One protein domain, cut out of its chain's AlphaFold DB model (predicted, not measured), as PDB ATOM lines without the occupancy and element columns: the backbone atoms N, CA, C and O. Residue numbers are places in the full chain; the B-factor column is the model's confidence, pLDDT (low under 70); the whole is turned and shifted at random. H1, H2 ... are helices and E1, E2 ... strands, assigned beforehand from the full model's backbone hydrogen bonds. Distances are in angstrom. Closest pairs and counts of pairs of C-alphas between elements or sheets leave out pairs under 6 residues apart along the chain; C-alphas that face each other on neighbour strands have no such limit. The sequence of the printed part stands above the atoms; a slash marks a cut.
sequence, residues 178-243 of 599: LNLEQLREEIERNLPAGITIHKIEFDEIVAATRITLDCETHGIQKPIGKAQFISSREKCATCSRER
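This is residues 178 to 243 of the 599 residues of the protein "NUMOD1 domain-containing protein" of Rhodobacteraceae bacterium HIMB11 (UniProt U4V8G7). A long two-stranded hairpin, E1 and E2, makes a small sheet, with helices H1 and H2 over one of its faces, H1 by E1 and H2 by E2. After E2 the chain folds back along that strand through residues 219 to 225 in two short pairings, and the last helix, H3, lies out at one end, apart from the other named elements. The printed part has 66 residues, with three named helices and two named strands in the order H1, E1, E2, H2, H3; the sheet is antiparallel, and the class is mixed, helices and strands. The whole is compact, with a radius of gyration of the C-alphas of 11.2 A, and rounded, with spans of 30 by 24 by 19 A.

H1, residues 180 to 188, comes closest to E1, residues 195 to 203, at the C-alphas of Leu 180 and Ile 200, 6.9 A apart. E1 bends by 52 degrees at residue 198. E1 and E2, residues 208 to 215, form a hairpin; their directions stand at 158 degrees, antiparallel. Across this pair, N 196 and O 214 are 2.9 A apart and N 210 and O 201 are 2.8 A apart, both within hydrogen-bond range. Residues 214 to 215 of E2 pair antiparallel with residues 219 to 220, and residues 210 to 211 of E2 with residues 224 to 225. H2, residues 226 to 231, comes closest to E2 at the C-alphas of Thr 209 and Lys 226, 5.9 A apart. H1 and H2 are close but not clearly touching; their closest C-alphas, those of Ile 187 and Ile 230, are 8.0 A apart. These two helices run the same way at a shallow tilt of 16 degrees. H3, residues 237 to 242, is apart from H1, E1, E2 and H2. In H1, H2 and H3 every O i to N i+4 pair is within hydrogen-bond range.

H1, residues 180 to 188, begins at C-alpha 180 at (-32.950, 51.671, 98.194) and is 11.7 A long from first to last C-alpha. E1, residues 195 to 203, is 21.9 A long, and E2, residues 208 to 215, is 22.2 A long, from C-alpha 208 at (-25.440, 46.056, 90.002). H2, residues 226 to 231, is 8.5 A long. H3, residues 237 to 242, is 8.7 A long and ends at C-alpha 242 at (-44.551, 45.905, 71.698).

The two C-alphas farthest apart are those of Asn 179 and Glu 242, at 32.0 A. The printed part has no cut. The links E1 to E2 and H2 to H3 are tight, those from H1 to E1 and from E2 to H2 are short, and no link is long. The mean pLDDT of the printed part is 89.5, and no printed residue is under 70.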
ATOM      1  N   LEU A 178     -26.927  52.071  95.501       75.69
ATOM      2  CA  LEU A 178     -27.816  53.167  95.841       75.69
ATOM      3  C   LEU A 178     -28.596  52.811  97.101       75.69
ATOM      4  O   LEU A 178     -29.021  51.665  97.271       75.69
ATOM      5  N   ASN A 179     -28.819  53.813  97.950       82.31
ATOM      6  CA  ASN A 179     -29.793  53.687  99.018       82.31
ATOM      7  C   ASN A 179     -31.147  53.343  98.374       82.31
ATOM      8  O   ASN A 179     -31.638  54.081  97.514       82.31
ATOM      9  N   LEU A 180     -31.709  52.195  98.758       82.56
ATOM     10  CA  LEU A 180     -32.950  51.671  98.194       82.56
ATOM     11  C   LEU A 180     -34.101  52.672  98.336       82.56
ATOM     12  O   LEU A 180     -34.914  52.766  97.423       82.56
ATOM     13  N   GLU A 181     -34.135  53.443  99.424       85.56
ATOM     14  CA  GLU A 181     -35.157  54.464  99.666       85.56
ATOM     15  C   GLU A 181     -35.002  55.646  98.708       85.56
ATOM     16  O   GLU A 181     -35.946  56.001  98.008       85.56
ATOM     17  N   GLN A 182     -33.788  56.189  98.578       83.94
ATOM     18  CA  GLN A 182     -33.514  57.292  97.647       83.94
ATOM     19  C   GLN A 182     -33.790  56.890  96.197       83.94
ATOM     20  O   GLN A 182     -34.345  57.667  95.425       83.94
ATOM     21  N   LEU A 183     -33.410  55.665  95.821       84.31
ATOM     22  CA  LEU A 183     -33.660  55.152  94.482       84.31
ATOM     23  C   LEU A 183     -35.152  54.933  94.233       84.31
ATOM     24  O   LEU A 183     -35.637  55.217  93.139       84.31
ATOM     25  N   ARG A 184     -35.879  54.438  95.237       89.06
ATOM     26  CA  ARG A 184     -37.328  54.287  95.167       89.06
ATOM     27  C   ARG A 184     -37.994  55.651  94.969       89.06
ATOM     28  O   ARG A 184     -38.757  55.791  94.021       89.06
ATOM     29  N   GLU A 185     -37.624  56.670  95.744       87.81
ATOM     30  CA  GLU A 185     -38.143  58.036  95.574       87.81
ATOM     31  C   GLU A 185     -37.809  58.652  94.205       87.81
ATOM     32  O   GLU A 185     -38.653  59.320  93.607       87.81
ATOM     33  N   GLU A 186     -36.588  58.447  93.696       88.69
ATOM     34  CA  GLU A 186     -36.154  58.928  92.373       88.69
ATOM     35  C   GLU A 186     -37.005  58.305  91.253       88.69
ATOM     36  O   GLU A 186     -37.408  58.983  90.300       88.69
ATOM     37  N   ILE A 187     -37.274  57.002  91.370       89.62
ATOM     38  CA  ILE A 187     -37.952  56.224  90.340       89.62
ATOM     39  C   ILE A 187     -39.468  56.403  90.393       89.62
ATOM     40  O   ILE A 187     -40.073  56.637  89.346       89.62
ATOM     41  N   GLU A 188     -40.082  56.281  91.572       90.31
ATOM     42  CA  GLU A 188     -41.542  56.261  91.729       90.31
ATOM     43  C   GLU A 188     -42.193  57.550  91.216       90.31
ATOM     44  O   GLU A 188     -43.268  57.498  90.626       90.31
ATOM     45  N   ARG A 189     -41.500  58.696  91.311       88.31
ATOM     46  CA  ARG A 189     -41.974  59.985  90.773       88.31
ATOM     47  C   ARG A 189     -42.197  59.992  89.259       88.31
ATOM     48  O   ARG A 189     -42.929  60.844  88.768       88.31
ATOM     49  N   ASN A 190     -41.544  59.096  88.520       86.44
ATOM     50  CA  ASN A 190     -41.529  59.083  87.055       86.44
ATOM     51  C   ASN A 190     -42.072  57.770  86.463       86.44
ATOM     52  O   ASN A 190     -41.761  57.444  85.311       86.44
ATOM     53  N   LEU A 191     -42.827  56.982  87.236       92.50
ATOM     54  CA  LEU A 191     -43.444  55.756  86.731       92.50
ATOM     55  C   LEU A 191     -44.667  56.078  85.857       92.50
ATOM     56  O   LEU A 191     -45.517  56.870  86.268       92.50
ATOM     57  N   PRO A 192     -44.784  55.469  84.664       90.88
ATOM     58  CA  PRO A 192     -46.027  55.492  83.901       90.88
ATOM     59  C   PRO A 192     -47.190  54.880  84.695       90.88
ATOM     60  O   PRO A 192     -46.979  54.008  85.542       90.88
ATOM     61  N   ALA A 193     -48.418  55.301  84.386       91.50
ATOM     62  CA  ALA A 193     -49.619  54.672  84.933       91.50
ATOM     63  C   ALA A 193     -49.625  53.161  84.626       91.50
ATOM     64  O   ALA A 193     -49.198  52.744  83.550       91.50
ATOM     65  N   GLY A 194     -50.068  52.347  85.589       92.44
ATOM     66  CA  GLY A 194     -50.092  50.885  85.461       92.44
ATOM     67  C   GLY A 194     -48.739  50.186  85.663       92.44
ATOM     68  O   GLY A 194     -48.662  48.969  85.515       92.44
ATOM     69  N   ILE A 195     -47.661  50.906  86.011       95.81
ATOM     70  CA  ILE A 195     -46.370  50.307  86.386       95.81
ATOM     71  C   ILE A 195     -46.091  50.545  87.868       95.81
ATOM     72  O   ILE A 195     -46.046  51.685  88.328       95.81
ATOM     73  N   THR A 196     -45.808  49.474  88.606       95.94
ATOM     74  CA  THR A 196     -45.354  49.544  90.000       95.94
ATOM     75  C   THR A 196     -44.013  48.834  90.172       95.94
ATOM     76  O   THR A 196     -43.644  47.937  89.409       95.94
ATOM     77  N   ILE A 197     -43.223  49.259  91.160       95.06
ATOM     78  CA  ILE A 197     -41.965  48.583  91.485       95.06
ATOM     79  C   ILE A 197     -42.268  47.434  92.441       95.06
ATOM     80  O   ILE A 197     -42.608  47.660  93.600       95.06
ATOM     81  N   HIS A 198     -42.074  46.204  91.973       94.88
ATOM     82  CA  HIS A 198     -42.246  45.014  92.798       94.88
ATOM     83  C   HIS A 198     -41.070  44.828  93.768       94.88
ATOM     84  O   HIS A 198     -41.260  44.594  94.959       94.88
ATOM     85  N   LYS A 199     -39.832  44.943  93.267       94.94
ATOM     86  CA  LYS A 199     -38.615  44.717  94.064       94.94
ATOM     87  C   LYS A 199     -37.436  45.509  93.513       94.94
ATOM     88  O   LYS A 199     -37.209  45.519  92.307       94.94
ATOM     89  N   ILE A 200     -36.644  46.111  94.393       93.50
ATOM     90  CA  ILE A 200     -35.318  46.645  94.064       93.50
ATOM     91  C   ILE A 200     -34.313  45.869  94.902       93.50
ATOM     92  O   ILE A 200     -34.459  45.791  96.120       93.50
ATOM     93  N   GLU A 201     -33.305  45.293  94.264       92.88
ATOM     94  CA  GLU A 201     -32.246  44.564  94.956       92.88
ATOM     95  C   GLU A 201     -30.884  44.833  94.322       92.88
ATOM     96  O   GLU A 201     -30.784  45.235  93.161       92.88
ATOM     97  N   PHE A 202     -29.821  44.638  95.093       89.38
ATOM     98  CA  PHE A 202     -28.461  44.662  94.573       89.38
ATOM     99  C   PHE A 202     -28.024  43.221  94.320       89.38
ATOM    100  O   PHE A 202     -27.972  42.415  95.245       89.38
ATOM    101  N   ASP A 203     -27.761  42.889  93.061       89.75
ATOM    102  CA  ASP A 203     -27.283  41.565  92.673       89.75
ATOM    103  C   ASP A 203     -25.763  41.521  92.885       89.75
ATOM    104  O   ASP A 203     -24.999  42.151  92.147       89.75
ATOM    105  N   GLU A 204     -25.338  40.807  93.931       86.06
ATOM    106  CA  GLU A 204     -23.940  40.699  94.372       86.06
ATOM    107  C   GLU A 204     -23.025  40.051  93.324       86.06
ATOM    108  O   GLU A 204     -21.827  40.342  93.282       86.06
ATOM    109  N   ILE A 205     -23.574  39.196  92.452       84.81
ATOM    110  CA  ILE A 205     -22.797  38.480  91.431       84.81
ATOM    111  C   ILE A 205     -22.391  39.452  90.324       84.81
ATOM    112  O   ILE A 205     -21.232  39.494  89.911       84.81
ATOM    113  N   VAL A 206     -23.344  40.254  89.851       84.69
ATOM    114  CA  VAL A 206     -23.113  41.236  88.777       84.69
ATOM    115  C   VAL A 206     -22.705  42.614  89.299       84.69
ATOM    116  O   VAL A 206     -22.401  43.495  88.495       84.69
ATOM    117  N   ALA A 207     -22.709  42.811  90.622       85.31
ATOM    118  CA  ALA A 207     -22.405  44.072  91.293       85.31
ATOM    119  C   ALA A 207     -23.249  45.258  90.778       85.31
ATOM    120  O   ALA A 207     -22.732  46.363  90.576       85.31
ATOM    121  N   ALA A 208     -24.545  45.033  90.537       88.81
ATOM    122  CA  ALA A 208     -25.440  46.056  90.002       88.81
ATOM    123  C   ALA A 208     -26.848  45.993  90.603       88.81
ATOM    124  O   ALA A 208     -27.379  44.925  90.904       88.81
ATOM    125  N   THR A 209     -27.496  47.156  90.701       90.12
ATOM    126  CA  THR A 209     -28.903  47.245  91.098       90.12
ATOM    127  C   THR A 209     -29.823  46.676  90.018       90.12
ATOM    128  O   THR A 209     -29.787  47.102  88.854       90.12
ATOM    129  N   ARG A 210     -30.682  45.748  90.435       93.38
ATOM    130  CA  ARG A 210     -31.739  45.111  89.655       93.38
ATOM    131  C   ARG A 210     -33.101  45.599  90.137       93.38
ATOM    132  O   ARG A 210     -33.351  45.706  91.334       93.38
ATOM    133  N   ILE A 211     -33.973  45.904  89.184       94.38
ATOM    134  CA  ILE A 211     -35.318  46.417  89.428       94.38
ATOM    135  C   ILE A 211     -36.305  45.444  88.788       94.38
ATOM    136  O   ILE A 211     -36.273  45.219  87.579       94.38
ATOM    137  N   THR A 212     -37.165  44.872  89.618       95.69
ATOM    138  CA  THR A 212     -38.300  44.035  89.231       95.69
ATOM    139  C   THR A 212     -39.544  44.905  89.252       95.69
ATOM    140  O   THR A 212     -39.821  45.577  90.247       95.69
ATOM    141  N   LEU A 213     -40.284  44.897  88.151       95.50
ATOM    142  CA  LEU A 213     -41.480  45.708  87.963       95.50
ATOM    143  C   LEU A 213     -42.693  44.807  87.852       95.50
ATOM    144  O   LEU A 213     -42.580  43.705  87.318       95.50
ATOM    145  N   ASP A 214     -43.831  45.318  88.293       96.50
ATOM    146  CA  ASP A 214     -45.135  44.752  88.001       96.50
ATOM    147  C   ASP A 214     -45.884  45.706  87.070       96.50
ATOM    148  O   ASP A 214     -46.019  46.902  87.348       96.50
ATOM    149  N   CYS A 215     -46.275  45.188  85.913       95.56
ATOM    150  CA  CYS A 215     -46.994  45.917  84.886       95.56
ATOM    151  C   CYS A 215     -48.429  45.406  84.856       95.56
ATOM    152  O   CYS A 215     -48.636  44.210  84.699       95.56
ATOM    153  N   GLU A 216     -49.412  46.296  84.921       95.12
ATOM    154  CA  GLU A 216     -50.835  45.934  84.918       95.12
ATOM    155  C   GLU A 216     -51.222  45.046  83.719       95.12
ATOM    156  O   GLU A 216     -52.057  44.155  83.847       95.12
ATOM    157  N   THR A 217     -50.566  45.229  82.568       91.56
ATOM    158  CA  THR A 217     -50.817  44.446  81.348       91.56
ATOM    159  C   THR A 217     -50.018  43.141  81.276       91.56
ATOM    160  O   THR A 217     -50.533  42.130  80.801       91.56
ATOM    161  N   HIS A 218     -48.750  43.136  81.706       93.50
ATOM    162  CA  HIS A 218     -47.830  42.000  81.491       93.50
ATOM    163  C   HIS A 218     -47.424  41.261  82.771       93.50
ATOM    164  O   HIS A 218     -46.622  40.327  82.704       93.50
ATOM    165  N   GLY A 219     -47.932  41.690  83.924       95.19
ATOM    166  CA  GLY A 219     -47.565  41.205  85.248       95.19
ATOM    167  C   GLY A 219     -46.099  41.456  85.611       95.19
ATOM    168  O   GLY A 219     -45.403  42.304  85.029       95.19
ATOM    169  N   ILE A 220     -45.606  40.656  86.558       96.19
ATOM    170  CA  ILE A 220     -44.247  40.749  87.097       96.19
ATOM    171  C   ILE A 220     -43.208  40.397  86.022       96.19
ATOM    172  O   ILE A 220     -43.160  39.284  85.496       96.19
ATOM    173  N   GLN A 221     -42.338  41.356  85.714       94.25
ATOM    174  CA  GLN A 221     -41.279  41.222  84.715       94.25
ATOM    175  C   GLN A 221     -39.976  40.688  85.323       94.25
ATOM    176  O   GLN A 221     -39.724  40.807  86.520       94.25
ATOM    177  N   LYS A 222     -39.084  40.160  84.475       93.75
ATOM    178  CA  LYS A 222     -37.717  39.807  84.895       93.75
ATOM    179  C   LYS A 222     -36.940  41.053  85.361       93.75
ATOM    180  O   LYS A 222     -37.150  42.127  84.791       93.75
ATOM    181  N   PRO A 223     -35.999  40.920  86.315       95.00
ATOM    182  CA  PRO A 223     -35.243  42.062  86.817       95.00
ATOM    183  C   PRO A 223     -34.400  42.735  85.724       95.00
ATOM    184  O   PRO A 223     -33.607  42.083  85.039       95.00
ATOM    185  N   ILE A 224     -34.520  44.056  85.589       94.25
ATOM    186  CA  ILE A 224     -33.733  44.874  84.653       94.25
ATOM    187  C   ILE A 224     -32.739  45.770  85.398       94.25
ATOM    188  O   ILE A 224     -32.923  46.089  86.568       94.25
ATOM    189  N   GLY A 225     -31.637  46.154  84.748       91.62
ATOM    190  CA  GLY A 225     -30.628  47.019  85.377       91.62
ATOM    191  C   GLY A 225     -31.078  48.482  85.473       91.62
ATOM    192  O   GLY A 225     -31.799  48.954  84.593       91.62
ATOM    193  N   LYS A 226     -30.596  49.235  86.478       89.56
ATOM    194  CA  LYS A 226     -30.929  50.670  86.676       89.56
ATOM    195  C   LYS A 226     -30.794  51.511  85.401       89.56
ATOM    196  O   LYS A 226     -31.705  52.259  85.065       89.56
ATOM    197  N   ALA A 227     -29.681  51.393  84.676       87.94
ATOM    198  CA  ALA A 227     -29.447  52.196  83.471       87.94
ATOM    199  C   ALA A 227     -30.494  51.924  82.373       87.94
ATOM    200  O   ALA A 227     -31.009  52.856  81.751       87.94
ATOM    201  N   GLN A 228     -30.853  50.652  82.171       89.62
ATOM    202  CA  GLN A 228     -31.909  50.257  81.238       89.62
ATOM    203  C   GLN A 228     -33.277  50.745  81.719       89.62
ATOM    204  O   GLN A 228     -34.058  51.250  80.925       89.62
ATOM    205  N   PHE A 229     -33.555  50.641  83.017       91.25
ATOM    206  CA  PHE A 229     -34.794  51.128  83.610       91.25
ATOM    207  C   PHE A 229     -34.962  52.650  83.432       91.25
ATOM    208  O   PHE A 229     -36.019  53.116  83.012       91.25
ATOM    209  N   ILE A 230     -33.919  53.442  83.707       88.25
ATOM    210  CA  ILE A 230     -33.960  54.908  83.573       88.25
ATOM    211  C   ILE A 230     -34.147  55.315  82.113       88.25
ATOM    212  O   ILE A 230     -34.994  56.156  81.822       88.25
ATOM    213  N   SER A 231     -33.385  54.702  81.205       85.56
ATOM    214  CA  SER A 231     -33.442  55.017  79.774       85.56
ATOM    215  C   SER A 231     -34.697  54.485  79.079       85.56
ATOM    216  O   SER A 231     -35.122  55.055  78.074       85.56
ATOM    217  N   SER A 232     -35.302  53.415  79.601       87.38
ATOM    218  CA  SER A 232     -36.575  52.905  79.107       87.38
ATOM    219  C   SER A 232     -37.674  53.905  79.417       87.38
ATOM    220  O   SER A 232     -37.791  54.407  80.534       87.38
ATOM    221  N   ARG A 233     -38.503  54.188  78.422       83.38
ATOM    222  CA  ARG A 233     -39.648  55.070  78.592       83.38
ATOM    223  C   ARG A 233     -40.804  54.353  79.282       83.38
ATOM    224  O   ARG A 233     -41.292  54.834  80.293       83.38
ATOM    225  N   GLU A 234     -41.165  53.184  78.758       89.69
ATOM    226  CA  GLU A 234     -42.278  52.376  79.273       89.69
ATOM    227  C   GLU A 234     -41.959  51.710  80.606       89.69
ATOM    228  O   GLU A 234     -42.857  51.223  81.281       89.69
ATOM    229  N   LYS A 235     -40.671  51.646  80.971       93.50
ATOM    230  CA  LYS A 235     -40.121  50.899  82.113       93.50
ATOM    231  C   LYS A 235     -40.299  49.380  81.987       93.50
ATOM    232  O   LYS A 235     -39.321  48.656  82.147       93.50
ATOM    233  N   CYS A 236     -41.473  48.902  81.582       92.94
ATOM    234  CA  CYS A 236     -41.738  47.522  81.201       92.94
ATOM    235  C   CYS A 236     -40.996  47.149  79.906       92.94
ATOM    236  O   CYS A 236     -41.139  47.787  78.858       92.94
ATOM    237  N   ALA A 237     -40.204  46.075  79.962       88.19
ATOM    238  CA  ALA A 237     -39.470  45.566  78.807       88.19
ATOM    239  C   ALA A 237     -40.402  45.009  77.715       88.19
ATOM    240  O   ALA A 237     -40.054  45.046  76.536       88.19
ATOM    241  N   THR A 238     -41.574  44.494  78.091       86.12
ATOM    242  CA  THR A 238     -42.552  43.938  77.147       86.12
ATOM    243  C   THR A 238     -43.346  45.045  76.464       86.12
ATOM    244  O   THR A 238     -43.278  45.102  75.240       86.12
ATOM    245  N   CYS A 239     -43.899  46.018  77.202       85.38
ATOM    246  CA  CYS A 239     -44.461  47.241  76.605       85.38
ATOM    247  C   CYS A 239     -43.450  47.928  75.679       85.38
ATOM    248  O   CYS A 239     -43.778  48.327  74.566       85.38
ATOM    249  N   SER A 240     -42.179  48.023  76.096       85.12
ATOM    250  CA  SER A 240     -41.143  48.613  75.246       85.12
ATOM    251  C   SER A 240     -40.908  47.809  73.965       85.12
ATOM    252  O   SER A 240     -40.593  48.421  72.949       85.12
ATOM    253  N   ARG A 241     -41.023  46.474  73.984       80.00
ATOM    254  CA  ARG A 241     -40.887  45.621  72.789       80.00
ATOM    255  C   ARG A 241     -42.107  45.702  71.884       80.00
ATOM    256  O   ARG A 241     -41.932  45.817  70.678       80.00
ATOM    257  N   GLU A 242     -43.307  45.701  72.448       75.25
ATOM    258  CA  GLU A 242     -44.551  45.905  71.698       75.25
ATOM    259  C   GLU A 242     -44.546  47.276  71.021       75.25
ATOM    260  O   GLU A 242     -44.860  47.405  69.839       75.25
ATOM    261  N   ARG A 243     -44.030  48.289  71.723       71.19
ATOM    262  CA  ARG A 243     -43.774  49.608  71.151       71.19
ATOM    263  C   ARG A 243     -42.647  49.613  70.116       71.19
ATOM    264  O   ARG A 243     -42.596  50.526  69.306       71.19
TER     265      ARG A 243